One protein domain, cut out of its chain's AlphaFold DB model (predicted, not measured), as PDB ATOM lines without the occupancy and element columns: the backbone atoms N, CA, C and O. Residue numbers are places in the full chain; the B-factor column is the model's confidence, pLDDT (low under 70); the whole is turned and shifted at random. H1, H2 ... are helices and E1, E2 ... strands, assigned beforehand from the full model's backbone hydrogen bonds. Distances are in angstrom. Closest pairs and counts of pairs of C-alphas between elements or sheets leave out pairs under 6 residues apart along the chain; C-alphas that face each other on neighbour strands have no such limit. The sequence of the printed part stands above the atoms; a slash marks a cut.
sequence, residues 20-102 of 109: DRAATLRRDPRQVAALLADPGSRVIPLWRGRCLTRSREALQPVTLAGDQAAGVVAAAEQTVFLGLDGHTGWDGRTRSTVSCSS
ATOM      1  N   ASP A  20     268.701 225.200 202.474       74.00
ATOM      2  CA  ASP A  20     268.180 225.632 203.765       74.00
ATOM      3  C   ASP A  20     266.986 226.558 203.523       74.00
ATOM      4  O   ASP A  20     267.112 227.662 202.995       74.00
ATOM      5  N   ARG A  21     265.794 226.109 203.923       68.06
ATOM      6  CA  ARG A  21     264.547 226.866 203.742       68.06
ATOM      7  C   ARG A  21     264.510 228.162 204.546       68.06
ATOM      8  O   ARG A  21     263.615 228.970 204.296       68.06
ATOM      9  N   ALA A  22     265.417 228.329 205.515       75.94
ATOM     10  CA  ALA A  22     265.615 229.524 206.326       75.94
ATOM     11  C   ALA A  22     264.280 230.191 206.714       75.94
ATOM     12  O   ALA A  22     264.028 231.367 206.446       75.94
ATOM     13  N   ALA A  23     263.383 229.397 207.314       69.06
ATOM     14  CA  ALA A  23     261.978 229.757 207.528       69.06
ATOM     15  C   ALA A  23     261.790 231.065 208.322       69.06
ATOM     16  O   ALA A  23     260.789 231.761 208.148       69.06
ATOM     17  N   THR A  24     262.758 231.417 209.169       71.44
ATOM     18  CA  THR A  24     262.777 232.677 209.918       71.44
ATOM     19  C   THR A  24     262.948 233.889 209.001       71.44
ATOM     20  O   THR A  24     262.200 234.851 209.150       71.44
ATOM     21  N   LEU A  25     263.837 233.811 208.001       73.38
ATOM     22  CA  LEU A  25     264.082 234.892 207.034       73.38
ATOM     23  C   LEU A  25     262.856 235.150 206.157       73.38
ATOM     24  O   LEU A  25     262.568 236.283 205.792       73.38
ATOM     25  N   ARG A  26     262.070 234.104 205.874       72.12
ATOM     26  CA  ARG A  26     260.861 234.199 205.044       72.12
ATOM     27  C   ARG A  26     259.795 235.142 205.618       72.12
ATOM     28  O   ARG A  26     258.940 235.608 204.872       72.12
ATOM     29  N   ARG A  27     259.816 235.390 206.932       75.38
ATOM     30  CA  ARG A  27     258.876 236.294 207.616       75.38
ATOM     31  C   ARG A  27     259.396 237.725 207.742       75.38
ATOM     32  O   ARG A  27     258.626 238.590 208.148       75.38
ATOM     33  N   ASP A  28     260.654 237.978 207.385       81.06
ATOM     34  CA  ASP A  28     261.252 239.308 207.413       81.06
ATOM     35  C   ASP A  28     261.415 239.849 205.979       81.06
ATOM     36  O   ASP A  28     262.383 239.525 205.282       81.06
ATOM     37  N   PRO A  29     260.485 240.702 205.508       78.00
ATOM     38  CA  PRO A  29     260.548 241.241 204.153       78.00
ATOM     39  C   PRO A  29     261.773 242.136 203.920       78.00
ATOM     40  O   PRO A  29     262.228 242.248 202.782       78.00
ATOM     41  N   ARG A  30     262.341 242.758 204.964       81.69
ATOM     42  CA  ARG A  30     263.537 243.604 204.830       81.69
ATOM     43  C   ARG A  30     264.777 242.753 204.607       81.69
ATOM     44  O   ARG A  30     265.594 243.091 203.755       81.69
ATOM     45  N   GLN A  31     264.895 241.638 205.321       79.44
ATOM     46  CA  GLN A  31     265.993 240.692 205.112       79.44
ATOM     47  C   GLN A  31     265.903 240.016 203.743       79.44
ATOM     48  O   GLN A  31     266.915 239.904 203.058       79.44
ATOM     49  N   VAL A  32     264.701 239.645 203.290       80.94
ATOM     50  CA  VAL A  32     264.507 239.115 201.929       80.94
ATOM     51  C   VAL A  32     264.900 240.144 200.866       80.94
ATOM     52  O   VAL A  32     265.570 239.786 199.900       80.94
ATOM     53  N   ALA A  33     264.537 241.417 201.043       81.38
ATOM     54  CA  ALA A  33     264.936 242.485 200.126       81.38
ATOM     55  C   ALA A  33     266.460 242.705 200.110       81.38
ATOM     56  O   ALA A  33     267.038 242.878 199.039       81.38
ATOM     57  N   ALA A  34     267.120 242.646 201.270       82.75
ATOM     58  CA  ALA A  34     268.576 242.749 201.365       82.75
ATOM     59  C   ALA A  34     269.281 241.588 200.647       82.75
ATOM     60  O   ALA A  34     270.229 241.813 199.903       82.75
ATOM     61  N   LEU A  35     268.777 240.360 200.807       80.75
ATOM     62  CA  LEU A  35     269.281 239.191 200.088       80.75
ATOM     63  C   LEU A  35     269.060 239.326 198.579       80.75
ATOM     64  O   LEU A  35     269.954 239.032 197.799       80.75
ATOM     65  N   LEU A  36     267.904 239.822 198.145       78.00
ATOM     66  CA  LEU A  36     267.624 240.074 196.728       78.00
ATOM     67  C   LEU A  36     268.551 241.115 196.091       78.00
ATOM     68  O   LEU A  36     268.833 241.017 194.899       78.00
ATOM     69  N   ALA A  37     269.010 242.096 196.868       81.12
ATOM     70  CA  ALA A  37     269.966 243.103 196.423       81.12
ATOM     71  C   ALA A  37     271.424 242.601 196.428       81.12
ATOM     72  O   ALA A  37     272.294 243.265 195.864       81.12
ATOM     73  N   ASP A  38     271.708 241.452 197.053       81.38
ATOM     74  CA  ASP A  38     273.053 240.887 197.085       81.38
ATOM     75  C   ASP A  38     273.440 240.324 195.699       81.38
ATOM     76  O   ASP A  38     272.738 239.466 195.158       81.38
ATOM     77  N   PRO A  39     274.567 240.751 195.103       74.50
ATOM     78  CA  PRO A  39     274.979 240.294 193.773       74.50
ATOM     79  C   PRO A  39     275.375 238.807 193.724       74.50
ATOM     80  O   PRO A  39     275.416 238.212 192.645       74.50
ATOM     81  N   GLY A  40     275.665 238.195 194.875       76.69
ATOM     82  CA  GLY A  40     275.893 236.763 195.042       76.69
ATOM     83  C   GLY A  40     274.609 235.933 195.041       76.69
ATOM     84  O   GLY A  40     274.693 234.709 194.881       76.69
ATOM     85  N   SER A  41     273.439 236.568 195.157       80.31
ATOM     86  CA  SER A  41     272.149 235.891 195.088       80.31
ATOM     87  C   SER A  41     271.863 235.308 193.717       80.31
ATOM     88  O   SER A  41     272.166 235.867 192.661       80.31
ATOM     89  N   ARG A  42     271.225 234.146 193.760       83.44
ATOM     90  CA  ARG A  42     270.780 233.377 192.613       83.44
ATOM     91  C   ARG A  42     269.280 233.555 192.432       83.44
ATOM     92  O   ARG A  42     268.499 233.370 193.362       83.44
ATOM     93  N   VAL A  43     268.864 233.872 191.215       84.69
ATOM     94  CA  VAL A  43     267.455 234.057 190.865       84.69
ATOM     95  C   VAL A  43     267.042 233.038 189.813       84.69
ATOM     96  O   VAL A  43     267.701 232.890 188.784       84.69
ATOM     97  N   ILE A  44     265.939 232.338 190.066       86.69
ATOM     98  CA  ILE A  44     265.306 231.400 189.139       86.69
ATOM     99  C   ILE A  44     264.049 232.070 188.567       86.69
ATOM    100  O   ILE A  44     263.048 232.213 189.283       86.69
ATOM    101  N   PRO A  45     264.059 232.480 187.288       83.75
ATOM    102  CA  PRO A  45     262.883 233.043 186.649       83.75
ATOM    103  C   PRO A  45     261.799 231.974 186.466       83.75
ATOM    104  O   PRO A  45     262.043 230.867 185.971       83.75
ATOM    105  N   LEU A  46     260.581 232.338 186.850       82.62
ATOM    106  CA  LEU A  46     259.375 231.534 186.768       82.62
ATOM    107  C   LEU A  46     258.346 232.254 185.895       82.62
ATOM    108  O   LEU A  46     258.080 233.438 186.063       82.62
ATOM    109  N   TRP A  47     257.697 231.531 184.994       80.62
ATOM    110  CA  TRP A  47     256.607 232.064 184.185       80.62
ATOM    111  C   TRP A  47     255.389 231.155 184.289       80.62
ATOM    112  O   TRP A  47     255.463 229.968 183.974       80.62
ATOM    113  N   ARG A  48     254.263 231.698 184.772       78.38
ATOM    114  CA  ARG A  48     253.005 230.956 185.000       78.38
ATOM    115  C   ARG A  48     253.204 229.614 185.728       78.38
ATOM    116  O   ARG A  48     252.628 228.600 185.341       78.38
ATOM    117  N   GLY A  49     254.053 229.601 186.756       76.69
ATOM    118  CA  GLY A  49     254.354 228.390 187.530       76.69
ATOM    119  C   GLY A  49     255.379 227.443 186.894       76.69
ATOM    120  O   GLY A  49     255.566 226.340 187.396       76.69
ATOM    121  N   ARG A  50     256.049 227.837 185.801       80.06
ATOM    122  CA  ARG A  50     257.068 227.029 185.113       80.06
ATOM    123  C   ARG A  50     258.440 227.686 185.173       80.06
ATOM    124  O   ARG A  50     258.574 228.852 184.811       80.06
ATOM    125  N   CYS A  51     259.455 226.937 185.594       83.56
ATOM    126  CA  CYS A  51     260.838 227.405 185.557       83.56
ATOM    127  C   CYS A  51     261.335 227.431 184.114       83.56
ATOM    128  O   CYS A  51     261.080 226.497 183.348       83.56
ATOM    129  N   LEU A  52     262.086 228.468 183.757       82.25
ATOM    130  CA  LEU A  52     262.862 228.438 182.524       82.25
ATOM    131  C   LEU A  52     263.975 227.392 182.673       82.25
ATOM    132  O   LEU A  52     264.712 227.437 183.655       82.25
ATOM    133  N   THR A  53     264.111 226.465 181.726       84.19
ATOM    134  CA  THR A  53     265.186 225.459 181.714       84.19
ATOM    135  C   THR A  53     266.249 225.814 180.679       84.19
ATOM    136  O   THR A  53     265.958 226.505 179.700       84.19
ATOM    137  N   ARG A  54     267.495 225.368 180.891       77.62
ATOM    138  CA  ARG A  54     268.603 225.658 179.959       77.62
ATOM    139  C   ARG A  54     268.397 225.037 178.579       77.62
ATOM    140  O   ARG A  54     268.744 225.659 177.582       77.62
ATOM    141  N   SER A  55     267.839 223.832 178.517       77.25
ATOM    142  CA  SER A  55     267.412 223.219 177.263       77.25
ATOM    143  C   SER A  55     266.167 222.361 177.481       77.25
ATOM    144  O   SER A  55     265.633 222.274 178.593       77.25
ATOM    145  N   ARG A  56     265.653 221.764 176.402       72.38
ATOM    146  CA  ARG A  56     264.488 220.875 176.467       72.38
ATOM    147  C   ARG A  56     264.858 219.494 177.010       72.38
ATOM    148  O   ARG A  56     264.033 218.856 177.652       72.38
ATOM    149  N   GLU A  57     266.081 219.052 176.747       76.56
ATOM    150  CA  GLU A  57     266.628 217.772 177.200       76.56
ATOM    151  C   GLU A  57     267.184 217.884 178.626       76.56
ATOM    152  O   GLU A  57     267.137 216.938 179.408       76.56
ATOM    153  N   ALA A  58     267.680 219.071 178.974       70.62
ATOM    154  CA  ALA A  58     268.340 219.376 180.224       70.62
ATOM    155  C   ALA A  58     267.377 220.193 181.112       70.62
ATOM    156  O   ALA A  58     267.314 221.424 181.039       70.62
ATOM    157  N   LEU A  59     266.592 219.494 181.947       75.62
ATOM    158  CA  LEU A  59     265.569 220.073 182.841       75.62
ATOM    159  C   LEU A  59     266.149 220.887 184.018       75.62
ATOM    160  O   LEU A  59     265.494 221.064 185.044       75.62
ATOM    161  N   GLN A  60     267.375 221.395 183.896       79.00
ATOM    162  CA  GLN A  60     267.988 222.245 184.908       79.00
ATOM    163  C   GLN A  60     267.432 223.669 184.790       79.00
ATOM    164  O   GLN A  60     267.524 224.270 183.710       79.00
ATOM    165  N   PRO A  61     266.889 224.236 185.883       80.81
ATOM    166  CA  PRO A  61     266.436 225.616 185.900       80.81
ATOM    167  C   PRO A  61     267.568 226.581 185.546       80.81
ATOM    168  O   PRO A  61     268.705 226.454 186.013       80.81
ATOM    169  N   VAL A  62     267.250 227.589 184.741       83.50
ATOM    170  CA  VAL A  62     268.126 228.736 184.539       83.50
ATOM    171  C   VAL A  62     268.265 229.449 185.875       83.50
ATOM    172  O   VAL A  62     267.282 229.738 186.550       83.50
ATOM    173  N   THR A  63     269.509 229.705 186.260       85.12
ATOM    174  CA  THR A  63     269.842 230.435 187.478       85.12
ATOM    175  C   THR A  63     270.671 231.644 187.086       85.12
ATOM    176  O   THR A  63     271.741 231.487 186.495       85.12
ATOM    177  N   LEU A  64     270.159 232.830 187.389       85.12
ATOM    178  CA  LEU A  64     270.776 234.124 187.113       85.12
ATOM    179  C   LEU A  64     271.443 234.657 188.383       85.12
ATOM    180  O   LEU A  64     271.045 234.283 189.481       85.12
ATOM    181  N   ALA A  65     272.448 235.515 188.242       85.50
ATOM    182  CA  ALA A  65     273.118 236.210 189.344       85.50
ATOM    183  C   ALA A  65     273.549 237.612 188.878       85.50
ATOM    184  O   ALA A  65     273.484 237.899 187.677       85.50
ATOM    185  N   GLY A  66     273.983 238.471 189.807       83.50
ATOM    186  CA  GLY A  66     274.443 239.831 189.501       83.50
ATOM    187  C   GLY A  66     273.416 240.654 188.711       83.50
ATOM    188  O   GLY A  66     272.214 240.565 188.959       83.50
ATOM    189  N   ASP A  67     273.875 241.414 187.715       84.12
ATOM    190  CA  ASP A  67     273.032 242.349 186.948       84.12
ATOM    191  C   ASP A  67     271.858 241.673 186.225       84.12
ATOM    192  O   ASP A  67     270.767 242.236 186.130       84.12
ATOM    193  N   GLN A  68     272.044 240.433 185.755       82.50
ATOM    194  CA  GLN A  68     270.974 239.663 185.109       82.50
ATOM    195  C   GLN A  68     269.875 239.288 186.107       82.50
ATOM    196  O   GLN A  68     268.690 239.334 185.779       82.50
ATOM    197  N   ALA A  69     270.255 238.944 187.341       85.12
ATOM    198  CA  ALA A  69     269.295 238.728 188.418       85.12
ATOM    199  C   ALA A  69     268.596 240.038 188.801       85.12
ATOM    200  O   ALA A  69     267.373 240.048 188.913       85.12
ATOM    201  N   ALA A  70     269.337 241.144 188.924       83.88
ATOM    202  CA  ALA A  70     268.778 242.451 189.263       83.88
ATOM    203  C   ALA A  70     267.730 242.923 188.240       83.88
ATOM    204  O   ALA A  70     266.641 243.344 188.629       83.88
ATOM    205  N   GLY A  71     268.007 242.783 186.938       84.12
ATOM    206  CA  GLY A  71     267.053 243.128 185.880       84.12
ATOM    207  C   GLY A  71     265.777 242.282 185.923       84.12
ATOM    208  O   GLY A  71     264.672 242.805 185.788       84.12
ATOM    209  N   VAL A  72     265.912 240.978 186.179       83.94
ATOM    210  CA  VAL A  72     264.771 240.058 186.304       83.94
ATOM    211  C   VAL A  72     263.949 240.334 187.560       83.94
ATOM    212  O   VAL A  72     262.725 240.301 187.495       83.94
ATOM    213  N   VAL A  73     264.594 240.644 188.686       84.31
ATOM    214  CA  VAL A  73     263.918 241.029 189.935       84.31
ATOM    215  C   VAL A  73     263.158 242.340 189.751       84.31
ATOM    216  O   VAL A  73     262.001 242.420 190.151       84.31
ATOM    217  N   ALA A  74     263.763 243.338 189.103       84.31
ATOM    218  CA  ALA A  74     263.118 244.622 188.832       84.31
ATOM    219  C   ALA A  74     261.898 244.496 187.899       84.31
ATOM    220  O   ALA A  74     260.938 245.248 188.040       84.31
ATOM    221  N   ALA A  75     261.917 243.542 186.963       83.56
ATOM    222  CA  ALA A  75     260.812 243.273 186.038       83.56
ATOM    223  C   ALA A  75     259.774 242.260 186.570       83.56
ATOM    224  O   ALA A  75     258.811 241.937 185.863       83.56
ATOM    225  N   ALA A  76     259.985 241.697 187.763       81.50
ATOM    226  CA  ALA A  76     259.101 240.704 188.352       81.50
ATOM    227  C   ALA A  76     257.974 241.364 189.148       81.50
ATOM    228  O   ALA A  76     258.210 242.237 189.976       81.50
ATOM    229  N   GLU A  77     256.745 240.889 188.951       78.69
ATOM    230  CA  GLU A  77     255.599 241.332 189.753       78.69
ATOM    231  C   GLU A  77     255.598 240.684 191.143       78.69
ATOM    232  O   GLU A  77     255.082 241.251 192.103       78.69
ATOM    233  N   GLN A  78     256.164 239.479 191.256       78.62
ATOM    234  CA  GLN A  78     256.235 238.738 192.510       78.62
ATOM    235  C   GLN A  78     257.610 238.105 192.691       78.62
ATOM    236  O   GLN A  78     258.168 237.508 191.765       78.62
ATOM    237  N   THR A  79     258.125 238.184 193.916       81.44
ATOM    238  CA  THR A  79     259.354 237.518 194.339       81.44
ATOM    239  C   THR A  79     259.071 236.582 195.508       81.44
ATOM    240  O   THR A  79     258.345 236.903 196.447       81.44
ATOM    241  N   VAL A  80     259.632 235.378 195.437       81.19
ATOM    242  CA  VAL A  80     259.459 234.325 196.435       81.19
ATOM    243  C   VAL A  80     260.829 233.815 196.840       81.19
ATOM    244  O   VAL A  80     261.508 233.133 196.074       81.19
ATOM    245  N   PHE A  81     261.231 234.110 198.073       81.12
ATOM    246  CA  PHE A  81     262.447 233.556 198.660       81.12
ATOM    247  C   PHE A  81     262.333 232.027 198.750       81.12
ATOM    248  O   PHE A  81     261.344 231.522 199.283       81.12
ATOM    249  N   LEU A  82     263.293 231.271 198.215       79.44
ATOM    250  CA  LEU A  82     263.271 229.803 198.271       79.44
ATOM    251  C   LEU A  82     264.124 229.264 199.420       79.44
ATOM    252  O   LEU A  82     263.741 228.265 200.027       79.44
ATOM    253  N   GLY A  83     265.225 229.940 199.744       80.12
ATOM    254  CA  GLY A  83     266.132 229.536 200.811       80.12
ATOM    255  C   GLY A  83     267.570 229.974 200.556       80.12
ATOM    256  O   GLY A  83     267.853 230.703 199.603       80.12
ATOM    257  N   LEU A  84     268.473 229.504 201.405       77.19
ATOM    258  CA  LEU A  84     269.917 229.655 201.272       77.19
ATOM    259  C   LEU A  84     270.504 228.356 200.716       77.19
ATOM    260  O   LEU A  84     270.180 227.266 201.192       77.19
ATOM    261  N   ASP A  85     271.353 228.453 199.698       68.81
ATOM    262  CA  ASP A  85     272.179 227.334 199.283       68.81
ATOM    263  C   ASP A  85     273.351 227.191 200.268       68.81
ATOM    264  O   ASP A  85     274.075 228.130 200.587       68.81
ATOM    265  N   GLY A  86     273.514 225.990 200.826       55.38
ATOM    266  CA  GLY A  86     274.658 225.682 201.693       55.38
ATOM    267  C   GLY A  86     275.982 225.606 200.925       55.38
ATOM    268  O   GLY A  86     277.042 225.452 201.529       55.38
ATOM    269  N   HIS A  87     275.939 225.710 199.591       48.69
ATOM    270  CA  HIS A  87     277.127 225.833 198.765       48.69
ATOM    271  C   HIS A  87     277.679 227.246 198.904       48.69
ATOM    272  O   HIS A  87     277.375 228.143 198.118       48.69
ATOM    273  N   THR A  88     278.573 227.409 199.878       44.09
ATOM    274  CA  THR A  88     279.582 228.456 199.798       44.09
ATOM    275  C   THR A  88     280.190 228.367 198.406       44.09
ATOM    276  O   THR A  88     280.718 227.326 198.001       44.09
ATOM    277  N   GLY A  89     280.039 229.434 197.619       41.31
ATOM    278  CA  GLY A  89     280.782 229.518 196.372       41.31
ATOM    279  C   GLY A  89     282.276 229.379 196.671       41.31
ATOM    280  O   GLY A  89     282.708 229.496 197.816       41.31
ATOM    281  N   TRP A  90     283.090 229.161 195.645       41.84
ATOM    282  CA  TRP A  90     284.552 229.138 195.799       41.84
ATOM    283  C   TRP A  90     285.122 230.422 196.457       41.84
ATOM    284  O   TRP A  90     286.264 230.432 196.902       41.84
ATOM    285  N   ASP A  91     284.306 231.478 196.547       43.97
ATOM    286  CA  ASP A  91     284.519 232.769 197.198       43.97
ATOM    287  C   ASP A  91     284.052 232.850 198.671       43.97
ATOM    288  O   ASP A  91     284.134 233.915 199.281       43.97
ATOM    289  N   GLY A  92     283.541 231.765 199.262       37.91
ATOM    290  CA  GLY A  92     283.150 231.713 200.676       37.91
ATOM    291  C   GLY A  92     281.840 232.432 201.029       37.91
ATOM    292  O   GLY A  92     281.551 232.610 202.211       37.91
ATOM    293  N   ARG A  93     281.010 232.818 200.047       46.97
ATOM    294  CA  ARG A  93     279.691 233.439 200.293       46.97
ATOM    295  C   ARG A  93     278.551 232.420 200.241       46.97
ATOM    296  O   ARG A  93     278.465 231.644 199.291       46.97
ATOM    297  N   THR A  94     277.684 232.457 201.257       49.69
ATOM    298  CA  THR A  94     276.389 231.743 201.288       49.69
ATOM    299  C   THR A  94     275.448 232.426 200.303       49.69
ATOM    300  O   THR A  94     275.306 233.646 200.383       49.69
ATOM    301  N   ARG A  95     274.829 231.699 199.365       60.25
ATOM    302  CA  ARG A  95     274.007 232.328 198.321       60.25
ATOM    303  C   ARG A  95     272.535 232.087 198.609       60.25
ATOM    304  O   ARG A  95     272.103 231.009 198.996       60.25
ATOM    305  N   SER A  96     271.718 233.107 198.415       58.41
ATOM    306  CA  SER A  96     270.264 232.971 198.465       58.41
ATOM    307  C   SER A  96     269.726 232.548 197.108       58.41
ATOM    308  O   SER A  96     270.161 233.074 196.089       58.41
ATOM    309  N   THR A  97     268.749 231.641 197.084       63.50
ATOM    310  CA  THR A  97     267.972 231.335 195.876       63.50
ATOM    311  C   THR A  97     266.587 231.966 195.984       63.50
ATOM    312  O   THR A  97     265.849 231.726 196.943       63.50
ATOM    313  N   VAL A  98     266.209 232.761 194.986       64.31
ATOM    314  CA  VAL A  98     264.898 233.420 194.904       64.31
ATOM    315  C   VAL A  98     264.217 233.054 193.594       64.31
ATOM    316  O   VAL A  98     264.863 232.973 192.556       64.31
ATOM    317  N   SER A  99     262.908 232.821 193.628       69.38
ATOM    318  CA  SER A  99     262.103 232.684 192.419       69.38
ATOM    319  C   SER A  99     261.360 233.979 192.129       69.38
ATOM    320  O   SER A  99     260.804 234.594 193.036       69.38
ATOM    321  N   CYS A 100     261.345 234.387 190.867       57.50
ATOM    322  CA  CYS A 100     260.668 235.599 190.417       57.50
ATOM    323  C   CYS A 100     259.629 235.232 189.367       57.50
ATOM    324  O   CYS A 100     259.969 234.518 188.426       57.50
ATOM    325  N   SER A 101     258.393 235.719 189.499       62.94
ATOM    326  CA  SER A 101     257.346 235.480 188.504       62.94
ATOM    327  C   SER A 101     256.754 236.758 187.937       62.94
ATOM    328  O   SER A 101     256.420 237.673 188.689       62.94
ATOM    329  N   SER A 102     256.567 236.780 186.616       50.91
ATOM    330  CA  SER A 102     255.836 237.836 185.915       50.91
ATOM    331  C   SER A 102     254.996 237.241 184.775       50.91
ATOM    332  O   SER A 102     255.538 236.502 183.950       50.91
TER     333      SER A 102
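Overview. This is residues 20 to 102 of the 109 residues of an uncharacterized protein of Micromonosporaceae bacterium (UniProt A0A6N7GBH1). A small three-stranded sheet, E1, E3, E2, has two short helices over one face: H2 lies over the E1 edge, and H1 crosses the strands toward the E2 side, with no named helix over the other face. A long loop, residues 48 to 65, leaves the end of E1 and swings out before the chain comes back to H2, and the hairpin of E2 and E3 has its own loop, residues 86 to 94. The printed part has 83 residues, with two named helices and three named strands in the order H1, E1, H2, E2, E3; the sheet is mixed, and the class is mixed, helices and strands, with under half of the residues, 39, in named elements. The whole is compact, with a radius of gyration of the C-alphas of 12.5 A and spans of 34 by 31 by 24 A.

Along the chain. The inner strand E3 is residues 95 to 101, 19.6 A from first to last C-alpha, ending with C-alpha 101 at (257.346, 235.480, 188.504). E2, residues 78 to 85, is 20.7 A long, and E1, residues 42 to 47, is 16.5 A long; both are edge strands. H1, residues 29 to 37, begins with C-alpha 29 at (260.548, 241.241, 204.153). H2 is residues 66 to 74, with C-alpha 66 at (274.443, 239.831, 189.501). Each helix is 12.3 A long.

Arrangement. E1 and E3 are parallel at 17 degrees, with N 44 and O 98 2.8 A apart, within hydrogen-bond range. E3 and E2, a hairpin, are antiparallel at 156 degrees, with N 80 and O 99 within range at 2.8 A. Residues 46 to 47 of E1 also pair, antiparallel, with residues 50 to 51. H2 is on the sheet at a height of 9.0 A, over E1 and slantwise to it at 39 degrees on the local plane; the closest C-alphas of the two are those of Val 43 and Ala 69, 5.6 A apart. H1 is on the same face at a height of 9.3 A, over E3 and, only just, with 3 of its C-alphas, over E2; it runs across the strands, at 77 degrees to E3 on the local plane. The closest C-alphas of H1 and E3 are those of Leu 35 and Ser 96, 6.5 A apart. H1 and H2 only just touch, with 3 pairs of C-alphas within 8 A, the closest those of Ala 37 and Ala 70 at 7.3 A; they run opposite ways at a steep tilt of 45 degrees. In H1 and H2 every O i to N i+4 pair is within hydrogen-bond range.

Size, cuts and confidence. The two C-alphas farthest apart are those of Arg 30 and Glu 57, 38.0 A. The printed part has no cut. The link from E1 to H2 is long, 18 residues. The mean pLDDT of the printed part is 74.2; residues 21, 23 and 85 to 102 are under 70.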